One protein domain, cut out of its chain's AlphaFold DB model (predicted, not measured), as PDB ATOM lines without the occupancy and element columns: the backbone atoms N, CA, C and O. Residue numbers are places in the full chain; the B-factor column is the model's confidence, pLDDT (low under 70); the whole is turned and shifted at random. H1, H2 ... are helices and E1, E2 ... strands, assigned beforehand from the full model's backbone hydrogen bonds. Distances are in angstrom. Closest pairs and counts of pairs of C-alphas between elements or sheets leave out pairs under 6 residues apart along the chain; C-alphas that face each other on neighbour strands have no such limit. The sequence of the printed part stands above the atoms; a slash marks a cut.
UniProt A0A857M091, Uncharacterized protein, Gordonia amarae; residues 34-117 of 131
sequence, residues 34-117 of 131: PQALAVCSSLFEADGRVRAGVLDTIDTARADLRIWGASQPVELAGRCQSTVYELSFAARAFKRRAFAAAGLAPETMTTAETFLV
ATOM      1  N   PRO A  34     248.421 186.829 338.366       84.56
ATOM      2  CA  PRO A  34     248.071 187.138 336.988       84.56
ATOM      3  C   PRO A  34     249.316 187.486 336.170       84.56
ATOM      4  O   PRO A  34     250.209 188.188 336.631       84.56
ATOM      5  N   GLN A  35     249.347 187.049 334.912       86.62
ATOM      6  CA  GLN A  35     250.417 187.434 333.985       86.62
ATOM      7  C   GLN A  35     250.310 188.900 333.541       86.62
ATOM      8  O   GLN A  35     251.321 189.519 333.223       86.62
ATOM      9  N   ALA A  36     249.097 189.457 333.526       90.19
ATOM     10  CA  ALA A  36     248.830 190.839 333.153       90.19
ATOM     11  C   ALA A  36     247.845 191.479 334.134       90.19
ATOM     12  O   ALA A  36     246.856 190.856 334.527       90.19
ATOM     13  N   LEU A  37     248.106 192.733 334.493       90.75
ATOM     14  CA  LEU A  37     247.272 193.531 335.381       90.75
ATOM     15  C   LEU A  37     246.827 194.791 334.639       90.75
ATOM     16  O   LEU A  37     247.653 195.580 334.195       90.75
ATOM     17  N   ALA A  38     245.520 194.987 334.505       92.00
ATOM     18  CA  ALA A  38     244.963 196.168 333.862       92.00
ATOM     19  C   ALA A  38     244.201 197.006 334.905       92.00
ATOM     20  O   ALA A  38     243.330 196.470 335.591       92.00
ATOM     21  N   VAL A  39     244.496 198.307 335.018       92.50
ATOM     22  CA  VAL A  39     243.917 199.188 336.051       92.50
ATOM     23  C   VAL A  39     243.390 200.505 335.474       92.50
ATOM     24  O   VAL A  39     244.021 201.135 334.632       92.50
ATOM     25  N   CYS A  40     242.235 200.959 335.965       92.50
ATOM     26  CA  CYS A  40     241.704 202.283 335.644       92.50
ATOM     27  C   CYS A  40     242.458 203.368 336.424       92.50
ATOM     28  O   CYS A  40     242.606 203.265 337.644       92.50
ATOM     29  N   SER A  41     242.872 204.440 335.752       92.75
ATOM     30  CA  SER A  41     243.646 205.532 336.347       92.75
ATOM     31  C   SER A  41     242.881 206.237 337.476       92.75
ATOM     32  O   SER A  41     243.439 206.501 338.538       92.75
ATOM     33  N   SER A  42     241.568 206.429 337.316       91.31
ATOM     34  CA  SER A  42     240.723 207.012 338.364       91.31
ATOM     35  C   SER A  42     240.592 206.105 339.588       91.31
ATOM     36  O   SER A  42     240.490 206.594 340.709       91.31
ATOM     37  N   LEU A  43     240.636 204.782 339.402       90.06
ATOM     38  CA  LEU A  43     240.598 203.827 340.509       90.06
ATOM     39  C   LEU A  43     241.931 203.806 341.275       90.06
ATOM     40  O   LEU A  43     241.927 203.721 342.501       90.06
ATOM     41  N   PHE A  44     243.055 203.940 340.566       92.06
ATOM     42  CA  PHE A  44     244.377 204.120 341.173       92.06
ATOM     43  C   PHE A  44     244.451 205.394 342.036       92.06
ATOM     44  O   PHE A  44     245.049 205.402 343.114       92.06
ATOM     45  N   GLU A  45     243.815 206.479 341.601       91.56
ATOM     46  CA  GLU A  45     243.732 207.726 342.372       91.56
ATOM     47  C   GLU A  45     242.751 207.633 343.549       91.56
ATOM     48  O   GLU A  45     243.009 208.189 344.618       91.56
ATOM     49  N   ALA A  46     241.650 206.901 343.393       90.88
ATOM     50  CA  ALA A  46     240.600 206.842 344.405       90.88
ATOM     51  C   ALA A  46     240.876 205.849 345.551       90.88
ATOM     52  O   ALA A  46     240.501 206.135 346.688       90.88
ATOM     53  N   ASP A  47     241.515 204.698 345.299       90.31
ATOM     54  CA  ASP A  47     241.701 203.643 346.313       90.31
ATOM     55  C   ASP A  47     243.188 203.400 346.628       90.31
ATOM     56  O   ASP A  47     243.970 202.926 345.802       90.31
ATOM     57  N   GLY A  48     243.581 203.679 347.876       90.12
ATOM     58  CA  GLY A  48     244.959 203.503 348.342       90.12
ATOM     59  C   GLY A  48     245.466 202.055 348.306       90.12
ATOM     60  O   GLY A  48     246.671 201.844 348.186       90.12
ATOM     61  N   ARG A  49     244.579 201.053 348.359       88.94
ATOM     62  CA  ARG A  49     244.951 199.631 348.256       88.94
ATOM     63  C   ARG A  49     245.279 199.257 346.814       88.94
ATOM     64  O   ARG A  49     246.270 198.571 346.584       88.94
ATOM     65  N   VAL A  50     244.501 199.763 345.850       90.50
ATOM     66  CA  VAL A  50     244.806 199.638 344.411       90.50
ATOM     67  C   VAL A  50     246.144 200.296 344.119       90.50
ATOM     68  O   VAL A  50     247.002 199.684 343.490       90.50
ATOM     69  N   ARG A  51     246.344 201.519 344.626       92.12
ATOM     70  CA  ARG A  51     247.608 202.243 344.484       92.12
ATOM     71  C   ARG A  51     248.788 201.419 344.990       92.12
ATOM     72  O   ARG A  51     249.736 201.218 344.243       92.12
ATOM     73  N   ALA A  52     248.713 200.914 346.221       90.31
ATOM     74  CA  ALA A  52     249.783 200.112 346.808       90.31
ATOM     75  C   ALA A  52     250.095 198.858 345.972       90.31
ATOM     76  O   ALA A  52     251.258 198.618 345.660       90.31
ATOM     77  N   GLY A  53     249.072 198.109 345.542       88.56
ATOM     78  CA  GLY A  53     249.264 196.902 344.728       88.56
ATOM     79  C   GLY A  53     249.834 197.179 343.333       88.56
ATOM     80  O   GLY A  53     250.657 196.414 342.836       88.56
ATOM     81  N   VAL A  54     249.442 198.289 342.703       90.88
ATOM     82  CA  VAL A  54     250.015 198.712 341.417       90.88
ATOM     83  C   VAL A  54     251.483 199.093 341.577       90.88
ATOM     84  O   VAL A  54     252.302 198.640 340.784       90.88
ATOM     85  N   LEU A  55     251.834 199.885 342.596       91.69
ATOM     86  CA  LEU A  55     253.225 200.278 342.840       91.69
ATOM     87  C   LEU A  55     254.102 199.052 343.129       91.69
ATOM     88  O   LEU A  55     255.147 198.917 342.500       91.69
ATOM     89  N   ASP A  56     253.630 198.119 343.963       89.25
ATOM     90  CA  ASP A  56     254.310 196.840 344.214       89.25
ATOM     91  C   ASP A  56     254.499 196.021 342.927       89.25
ATOM     92  O   ASP A  56     255.580 195.495 342.670       89.25
ATOM     93  N   THR A  57     253.484 195.971 342.058       89.94
ATOM     94  CA  THR A  57     253.580 195.275 340.762       89.94
ATOM     95  C   THR A  57     254.657 195.891 339.865       89.94
ATOM     96  O   THR A  57     255.364 195.154 339.178       89.94
ATOM     97  N   ILE A  58     254.806 197.222 339.876       90.94
ATOM     98  CA  ILE A  58     255.867 197.912 339.130       90.94
ATOM     99  C   ILE A  58     257.237 197.594 339.737       90.94
ATOM    100  O   ILE A  58     258.162 197.270 338.997       90.94
ATOM    101  N   ASP A  59     257.371 197.668 341.063       90.25
ATOM    102  CA  ASP A  59     258.644 197.448 341.763       90.25
ATOM    103  C   ASP A  59     259.146 196.005 341.650       90.25
ATOM    104  O   ASP A  59     260.348 195.760 341.556       90.25
ATOM    105  N   THR A  60     258.227 195.042 341.617       87.38
ATOM    106  CA  THR A  60     258.546 193.611 341.556       87.38
ATOM    107  C   THR A  60     258.508 193.033 340.140       87.38
ATOM    108  O   THR A  60     258.892 191.880 339.946       87.38
ATOM    109  N   ALA A  61     258.027 193.801 339.155       87.00
ATOM    110  CA  ALA A  61     257.789 193.362 337.778       87.00
ATOM    111  C   ALA A  61     256.986 192.045 337.674       87.00
ATOM    112  O   ALA A  61     257.176 191.256 336.746       87.00
ATOM    113  N   ARG A  62     256.086 191.781 338.634       84.25
ATOM    114  CA  ARG A  62     255.368 190.495 338.737       84.25
ATOM    115  C   ARG A  62     254.305 190.280 337.656       84.25
ATOM    116  O   ARG A  62     253.911 189.137 337.440       84.25
ATOM    117  N   ALA A  63     253.823 191.341 337.006       88.56
ATOM    118  CA  ALA A  63     252.822 191.266 335.941       88.56
ATOM    119  C   ALA A  63     253.016 192.367 334.887       88.56
ATOM    120  O   ALA A  63     253.505 193.454 335.192       88.56
ATOM    121  N   ASP A  64     252.567 192.098 333.660       90.81
ATOM    122  CA  ASP A  64     252.461 193.096 332.593       90.81
ATOM    123  C   ASP A  64     251.351 194.105 332.933       90.81
ATOM    124  O   ASP A  64     250.155 193.811 332.813       90.81
ATOM    125  N   LEU A  65     251.755 195.277 333.423       92.94
ATOM    126  CA  LEU A  65     250.852 196.321 333.895       92.94
ATOM    127  C   LEU A  65     250.425 197.258 332.754       92.94
ATOM    128  O   LEU A  65     251.257 197.885 332.093       92.94
ATOM    129  N   ARG A  66     249.108 197.435 332.603       94.00
ATOM    130  CA  ARG A  66     248.480 198.436 331.729       94.00
ATOM    131  C   ARG A  66     247.539 199.322 332.520       94.00
ATOM    132  O   ARG A  66     246.664 198.825 333.223       94.00
ATOM    133  N   ILE A  67     247.660 200.632 332.365       93.94
ATOM    134  CA  ILE A  67     246.739 201.582 332.988       93.94
ATOM    135  C   ILE A  67     246.005 202.356 331.899       93.94
ATOM    136  O   ILE A  67     246.631 202.871 330.972       93.94
ATOM    137  N   TRP A  68     244.678 202.416 331.997       93.44
ATOM    138  CA  TRP A  68     243.826 203.163 331.070       93.44
ATOM    139  C   TRP A  68     243.097 204.293 331.791       93.44
ATOM    140  O   TRP A  68     242.790 204.191 332.978       93.44
ATOM    141  N   GLY A  69     242.772 205.351 331.057       89.62
ATOM    142  CA  GLY A  69     242.068 206.515 331.584       89.62
ATOM    143  C   GLY A  69     242.787 207.815 331.248       89.62
ATOM    144  O   GLY A  69     243.916 207.818 330.766       89.62
ATOM    145  N   ALA A  70     242.087 208.928 331.454       82.19
ATOM    146  CA  ALA A  70     242.589 210.251 331.091       82.19
ATOM    147  C   ALA A  70     243.570 210.828 332.121       82.19
ATOM    148  O   ALA A  70     244.289 211.776 331.811       82.19
ATOM    149  N   SER A  71     243.580 210.298 333.347       83.06
ATOM    150  CA  SER A  71     244.416 210.848 334.406       83.06
ATOM    151  C   SER A  71     245.844 210.303 334.331       83.06
ATOM    152  O   SER A  71     246.077 209.148 333.967       83.06
ATOM    153  N   GLN A  72     246.807 211.164 334.660       81.12
ATOM    154  CA  GLN A  72     248.228 210.829 334.731       81.12
ATOM    155  C   GLN A  72     248.723 211.067 336.162       81.12
ATOM    156  O   GLN A  72     249.181 212.167 336.477       81.12
ATOM    157  N   PRO A  73     248.600 210.058 337.043       82.50
ATOM    158  CA  PRO A  73     249.049 210.159 338.424       82.50
ATOM    159  C   PRO A  73     250.548 210.458 338.522       82.50
ATOM    160  O   PRO A  73     251.362 209.855 337.815       82.50
ATOM    161  N   VAL A  74     250.922 211.356 339.435       85.75
ATOM    162  CA  VAL A  74     252.316 211.790 339.627       85.75
ATOM    163  C   VAL A  74     253.228 210.637 340.042       85.75
ATOM    164  O   VAL A  74     254.382 210.586 339.635       85.75
ATOM    165  N   GLU A  75     252.709 209.661 340.786       87.25
ATOM    166  CA  GLU A  75     253.456 208.486 341.238       87.25
ATOM    167  C   GLU A  75     253.861 207.555 340.085       87.25
ATOM    168  O   GLU A  75     254.765 206.734 340.240       87.25
ATOM    169  N   LEU A  76     253.198 207.678 338.931       87.62
ATOM    170  CA  LEU A  76     253.516 206.936 337.713       87.62
ATOM    171  C   LEU A  76     254.442 207.724 336.777       87.62
ATOM    172  O   LEU A  76     254.976 207.152 335.822       87.62
ATOM    173  N   ALA A  77     254.657 209.017 337.043       86.12
ATOM    174  CA  ALA A  77     255.537 209.854 336.244       86.12
ATOM    175  C   ALA A  77     256.973 209.309 336.288       86.12
ATOM    176  O   ALA A  77     257.533 209.047 337.351       86.12
ATOM    177  N   GLY A  78     257.564 209.092 335.112       85.50
ATOM    178  CA  GLY A  78     258.907 208.519 334.973       85.50
ATOM    179  C   GLY A  78     258.999 207.002 335.186       85.50
ATOM    180  O   GLY A  78     260.032 206.424 334.866       85.50
ATOM    181  N   ARG A  79     257.935 206.343 335.667       88.94
ATOM    182  CA  ARG A  79     257.855 204.873 335.803       88.94
ATOM    183  C   ARG A  79     257.060 204.232 334.670       88.94
ATOM    184  O   ARG A  79     257.387 203.134 334.226       88.94
ATOM    185  N   CYS A  80     256.034 204.928 334.191       90.00
ATOM    186  CA  CYS A  80     255.199 204.496 333.082       90.00
ATOM    187  C   CYS A  80     255.280 205.481 331.914       90.00
ATOM    188  O   CYS A  80     255.434 206.689 332.100       90.00
ATOM    189  N   GLN A  81     255.126 204.957 330.703       91.00
ATOM    190  CA  GLN A  81     255.078 205.718 329.461       91.00
ATOM    191  C   GLN A  81     253.731 205.523 328.768       91.00
ATOM    192  O   GLN A  81     253.181 204.422 328.753       91.00
ATOM    193  N   SER A  82     253.205 206.594 328.176       91.31
ATOM    194  CA  SER A  82     252.002 206.520 327.348       91.31
ATOM    195  C   SER A  82     252.336 205.873 326.008       91.31
ATOM    196  O   SER A  82     253.221 206.343 325.298       91.31
ATOM    197  N   THR A  83     251.642 204.791 325.669       92.50
ATOM    198  CA  THR A  83     251.809 204.056 324.415       92.50
ATOM    199  C   THR A  83     250.471 203.932 323.703       92.50
ATOM    200  O   THR A  83     249.470 203.534 324.300       92.50
ATOM    201  N   VAL A  84     250.471 204.267 322.412       93.62
ATOM    202  CA  VAL A  84     249.310 204.149 321.528       93.62
ATOM    203  C   VAL A  84     249.391 202.830 320.764       93.62
ATOM    204  O   VAL A  84     250.412 202.518 320.154       93.62
ATOM    205  N   TYR A  85     248.303 202.067 320.780       92.69
ATOM    206  CA  TYR A  85     248.154 200.797 320.084       92.69
ATOM    207  C   TYR A  85     247.079 200.917 319.010       92.69
ATOM    208  O   TYR A  85     245.898 201.084 319.318       92.69
ATOM    209  N   GLU A  86     247.482 200.792 317.748       96.19
ATOM    210  CA  GLU A  86     246.545 200.695 316.631       96.19
ATOM    211  C   GLU A  86     245.866 199.325 316.619       96.19
ATOM    212  O   GLU A  86     246.509 198.271 316.675       96.19
ATOM    213  N   LEU A  87     244.539 199.332 316.532       94.75
ATOM    214  CA  LEU A  87     243.747 198.117 316.522       94.75
ATOM    215  C   LEU A  87     243.888 197.413 315.171       94.75
ATOM    216  O   LEU A  87     243.599 197.969 314.107       94.75
ATOM    217  N   SER A  88     244.241 196.130 315.229       96.19
ATOM    218  CA  SER A  88     244.222 195.253 314.060       96.19
ATOM    219  C   SER A  88     242.820 195.162 313.445       96.19
ATOM    220  O   SER A  88     241.810 195.483 314.077       96.19
ATOM    221  N   PHE A  89     242.726 194.660 312.211       96.25
ATOM    222  CA  PHE A  89     241.429 194.459 311.557       96.25
ATOM    223  C   PHE A  89     240.483 193.580 312.394       96.25
ATOM    224  O   PHE A  89     239.311 193.919 312.569       96.25
ATOM    225  N   ALA A  90     241.008 192.495 312.975       96.25
ATOM    226  CA  ALA A  90     240.249 191.616 313.861       96.25
ATOM    227  C   ALA A  90     239.795 192.342 315.138       96.25
ATOM    228  O   ALA A  90     238.624 192.256 315.509       96.25
ATOM    229  N   ALA A  91     240.681 193.119 315.771       94.19
ATOM    230  CA  ALA A  91     240.348 193.879 316.973       94.19
ATOM    231  C   ALA A  91     239.279 194.952 316.701       94.19
ATOM    232  O   ALA A  91     238.341 195.104 317.480       94.19
ATOM    233  N   ARG A  92     239.353 195.641 315.555       95.31
ATOM    234  CA  ARG A  92     238.327 196.600 315.111       95.31
ATOM    235  C   ARG A  92     236.982 195.921 314.865       95.31
ATOM    236  O   ARG A  92     235.948 196.461 315.252       95.31
ATOM    237  N   ALA A  93     236.975 194.746 314.230       95.12
ATOM    238  CA  ALA A  93     235.751 193.979 314.001       95.12
ATOM    239  C   ALA A  93     235.101 193.544 315.326       95.12
ATOM    240  O   ALA A  93     233.897 193.735 315.507       95.12
ATOM    241  N   PHE A  94     235.907 193.041 316.266       94.69
ATOM    242  CA  PHE A  94     235.458 192.696 317.613       94.69
ATOM    243  C   PHE A  94     234.886 193.913 318.349       94.69
ATOM    244  O   PHE A  94     233.731 193.884 318.770       94.69
ATOM    245  N   LYS A  95     235.650 195.011 318.441       94.56
ATOM    246  CA  LYS A  95     235.258 196.223 319.174       94.56
ATOM    247  C   LYS A  95     233.963 196.829 318.624       94.56
ATOM    248  O   LYS A  95     233.088 197.186 319.405       94.56
ATOM    249  N   ARG A  96     233.760 196.830 317.300       94.38
ATOM    250  CA  ARG A  96     232.483 197.246 316.685       94.38
ATOM    251  C   ARG A  96     231.303 196.405 317.159       94.38
ATOM    252  O   ARG A  96     230.240 196.947 317.457       94.38
ATOM    253  N   ARG A  97     231.464 195.079 317.198       93.88
ATOM    254  CA  ARG A  97     230.395 194.175 317.635       93.88
ATOM    255  C   ARG A  97     230.121 194.326 319.129       93.88
ATOM    256  O   ARG A  97     228.954 194.329 319.513       93.88
ATOM    257  N   ALA A  98     231.172 194.504 319.926       94.00
ATOM    258  CA  ALA A  98     231.085 194.773 321.355       94.00
ATOM    259  C   ALA A  98     230.324 196.076 321.645       94.00
ATOM    260  O   ALA A  98     229.397 196.063 322.447       94.00
ATOM    261  N   PHE A  99     230.633 197.168 320.933       93.56
ATOM    262  CA  PHE A  99     229.913 198.443 321.058       93.56
ATOM    263  C   PHE A  99     228.420 198.266 320.774       93.56
ATOM    264  O   PHE A  99     227.590 198.617 321.607       93.56
ATOM    265  N   ALA A 100     228.080 197.622 319.654       92.19
ATOM    266  CA  ALA A 100     226.687 197.353 319.307       92.19
ATOM    267  C   ALA A 100     225.966 196.492 320.364       92.19
ATOM    268  O   ALA A 100     224.810 196.756 320.681       92.19
ATOM    269  N   ALA A 101     226.633 195.478 320.927       91.31
ATOM    270  CA  ALA A 101     226.064 194.621 321.973       91.31
ATOM    271  C   ALA A 101     225.884 195.349 323.318       91.31
ATOM    272  O   ALA A 101     224.917 195.094 324.034       91.31
ATOM    273  N   ALA A 102     226.769 196.297 323.636       90.88
ATOM    274  CA  ALA A 102     226.658 197.159 324.810       90.88
ATOM    275  C   ALA A 102     225.625 198.296 324.637       90.88
ATOM    276  O   ALA A 102     225.320 199.006 325.594       90.88
ATOM    277  N   GLY A 103     225.049 198.470 323.441       89.88
ATOM    278  CA  GLY A 103     224.159 199.594 323.127       89.88
ATOM    279  C   GLY A 103     224.899 200.923 322.936       89.88
ATOM    280  O   GLY A 103     224.291 201.984 323.033       89.88
ATOM    281  N   LEU A 104     226.208 200.866 322.678       89.81
ATOM    282  CA  LEU A 104     227.039 202.019 322.359       89.81
ATOM    283  C   LEU A 104     227.054 202.265 320.848       89.81
ATOM    284  O   LEU A 104     227.048 201.336 320.037       89.81
ATOM    285  N   ALA A 105     227.125 203.537 320.482       88.94
ATOM    286  CA  ALA A 105     227.163 203.997 319.104       88.94
ATOM    287  C   ALA A 105     228.513 203.634 318.436       88.94
ATOM    288  O   ALA A 105     229.552 204.130 318.891       88.94
ATOM    289  N   PRO A 106     228.558 202.787 317.386       83.50
ATOM    290  CA  PRO A 106     229.810 202.342 316.757       83.50
ATOM    291  C   PRO A 106     230.706 203.473 316.230       83.50
ATOM    292  O   PRO A 106     231.914 203.295 316.125       83.50
ATOM    293  N   GLU A 107     230.136 204.627 315.909       84.69
ATOM    294  CA  GLU A 107     230.821 205.850 315.481       84.69
ATOM    295  C   GLU A 107     231.669 206.504 316.581       84.69
ATOM    296  O   GLU A 107     232.612 207.226 316.275       84.69
ATOM    297  N   THR A 108     231.390 206.216 317.856       87.19
ATOM    298  CA  THR A 108     232.224 206.668 318.985       87.19
ATOM    299  C   THR A 108     233.467 205.795 319.180       87.19
ATOM    300  O   THR A 108     234.318 206.080 320.022       87.19
ATOM    301  N   MET A 109     233.594 204.716 318.401       89.38
ATOM    302  CA  MET A 109     234.706 203.784 318.492       89.38
ATOM    303  C   MET A 109     235.982 204.367 317.872       89.38
ATOM    304  O   MET A 109     236.071 204.575 316.662       89.38
ATOM    305  N   THR A 110     237.026 204.515 318.683       91.19
ATOM    306  CA  THR A 110     238.387 204.796 318.207       91.19
ATOM    307  C   THR A 110     239.048 203.548 317.614       91.19
ATOM    308  O   THR A 110     238.794 202.420 318.057       91.19
ATOM    309  N   THR A 111     239.927 203.740 316.626       93.62
ATOM    310  CA  THR A 111     240.768 202.670 316.052       93.62
ATOM    311  C   THR A 111     242.102 202.500 316.762       93.62
ATOM    312  O   THR A 111     242.799 201.539 316.464       93.62
ATOM    313  N   ALA A 112     242.423 203.381 317.703       93.88
ATOM    314  CA  ALA A 112     243.608 203.308 318.536       93.88
ATOM    315  C   ALA A 112     243.215 203.349 320.015       93.88
ATOM    316  O   ALA A 112     242.210 203.970 320.381       93.88
ATOM    317  N   GLU A 113     244.020 202.699 320.849       92.19
ATOM    318  CA  GLU A 113     243.905 202.720 322.305       92.19
ATOM    319  C   GLU A 113     245.187 203.254 322.922       92.19
ATOM    320  O   GLU A 113     246.279 202.939 322.458       92.19
ATOM    321  N   THR A 114     245.062 204.052 323.976       92.81
ATOM    322  CA  THR A 114     246.218 204.596 324.694       92.81
ATOM    323  C   THR A 114     246.271 204.003 326.090       92.81
ATOM    324  O   THR A 114     245.285 204.056 326.824       92.81
ATOM    325  N   PHE A 115     247.431 203.468 326.461       93.00
ATOM    326  CA  PHE A 115     247.682 202.928 327.793       93.00
ATOM    327  C   PHE A 115     248.977 203.492 328.358       93.00
ATOM    328  O   PHE A 115     249.950 203.679 327.628       93.00
ATOM    329  N   LEU A 116     249.017 203.699 329.672       92.94
ATOM    330  CA  LEU A 116     250.284 203.805 330.379       92.94
ATOM    331  C   LEU A 116     250.809 202.387 330.604       92.94
ATOM    332  O   LEU A 116     250.117 201.544 331.181       92.94
ATOM    333  N   VAL A 117     252.024 202.136 330.141       92.50
ATOM    334  CA  VAL A 117     252.736 200.868 330.318       92.50
ATOM    335  C   VAL A 117     254.010 201.124 331.099       92.50
ATOM    336  O   VAL A 117     254.593 202.205 330.986       92.50
TER     337      VAL A 117
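AT A GLANCE: This is residues 34 to 117 of the 131 residues of an uncharacterized protein of Gordonia amarae (UniProt A0A857M091). A strongly twisted sheet of four strands makes the body, with the helices H1 and H2 packed at its E1 and E2 side, while the antiparallel pair E3 and E4 reaches away from them toward H3 at the far end. H3 is off the sheet and far from the other two helices, and the outline is elongated. The printed part has 84 residues with three named helices and four named strands, in the order E1 H1 H2 E2 E3 H3 E4, and its class is mixed, helices and strands. The sheet runs E1 E2 E4 E3 and is mixed. The whole is only just loose, close to compact, with a radius of gyration of the C-alphas of 14.7 A and spans of 37 by 23 by 23 A.

IN THESE COORDINATES: In the sheet, E1 is residues 36 to 40, 13.7 A long, from C-alpha 36 at (248.830, 190.839, 333.153). E2 is residues 64 to 68, 13.4 A, E3 residues 80 to 86, 19.0 A, and E4 residues 112 to 117, 15.1 A, ending with C-alpha 117 at (252.736, 200.868, 330.318). H1 is residues 41 to 46, 8.7 A, and H2 residues 48 to 60, 18.1 A. H3, the longest helix, is residues 89 to 102, 20.0 A, from C-alpha 89 at (241.429, 194.459, 311.557).

HOW THE PARTS SIT: The edge strand E1 is parallel to E2, at 18 degrees, with N 37 and O 64 2.9 A apart. E2 and E4 are antiparallel at 123 degrees, with N 116 and O 67 2.8 A apart. E4 and the other edge strand, E3, are antiparallel at 158 degrees, with N 83 and O 115 2.8 A apart. E1, H1, H2 and E2 form a strand-helix-strand unit, two parallel neighbour strands with helices between, and its crossover is right-handed. H2 is on the sheet at a height of 10.5 A, over E1 and E2, and only just slantwise to the strands, at 32 degrees to E2 on the local plane. H1 is on the sheet too, at a height of 6.1 A; its closest C-alphas to E2 are those of Ser 41 and Trp 68, 5.8 A apart. H1 and H2 touch only at the corner, H2 with residues 50 to 54 alone; their closest C-alphas, of Phe 44 and Arg 51, are 5.0 A apart. H3 is not on the sheet and is apart from H1, H2, E1 and E2. In H1, H2 and H3 every O i to N i+4 pair is within hydrogen-bond range.

THE WHOLE: The two C-alphas farthest apart, of Thr 60 and Glu 107, are 40.0 A apart. The printed part has no cut. The link from E2 to E3, 11 residues, is long. The mean pLDDT of the printed part is 90.6, and no printed residue is under 70.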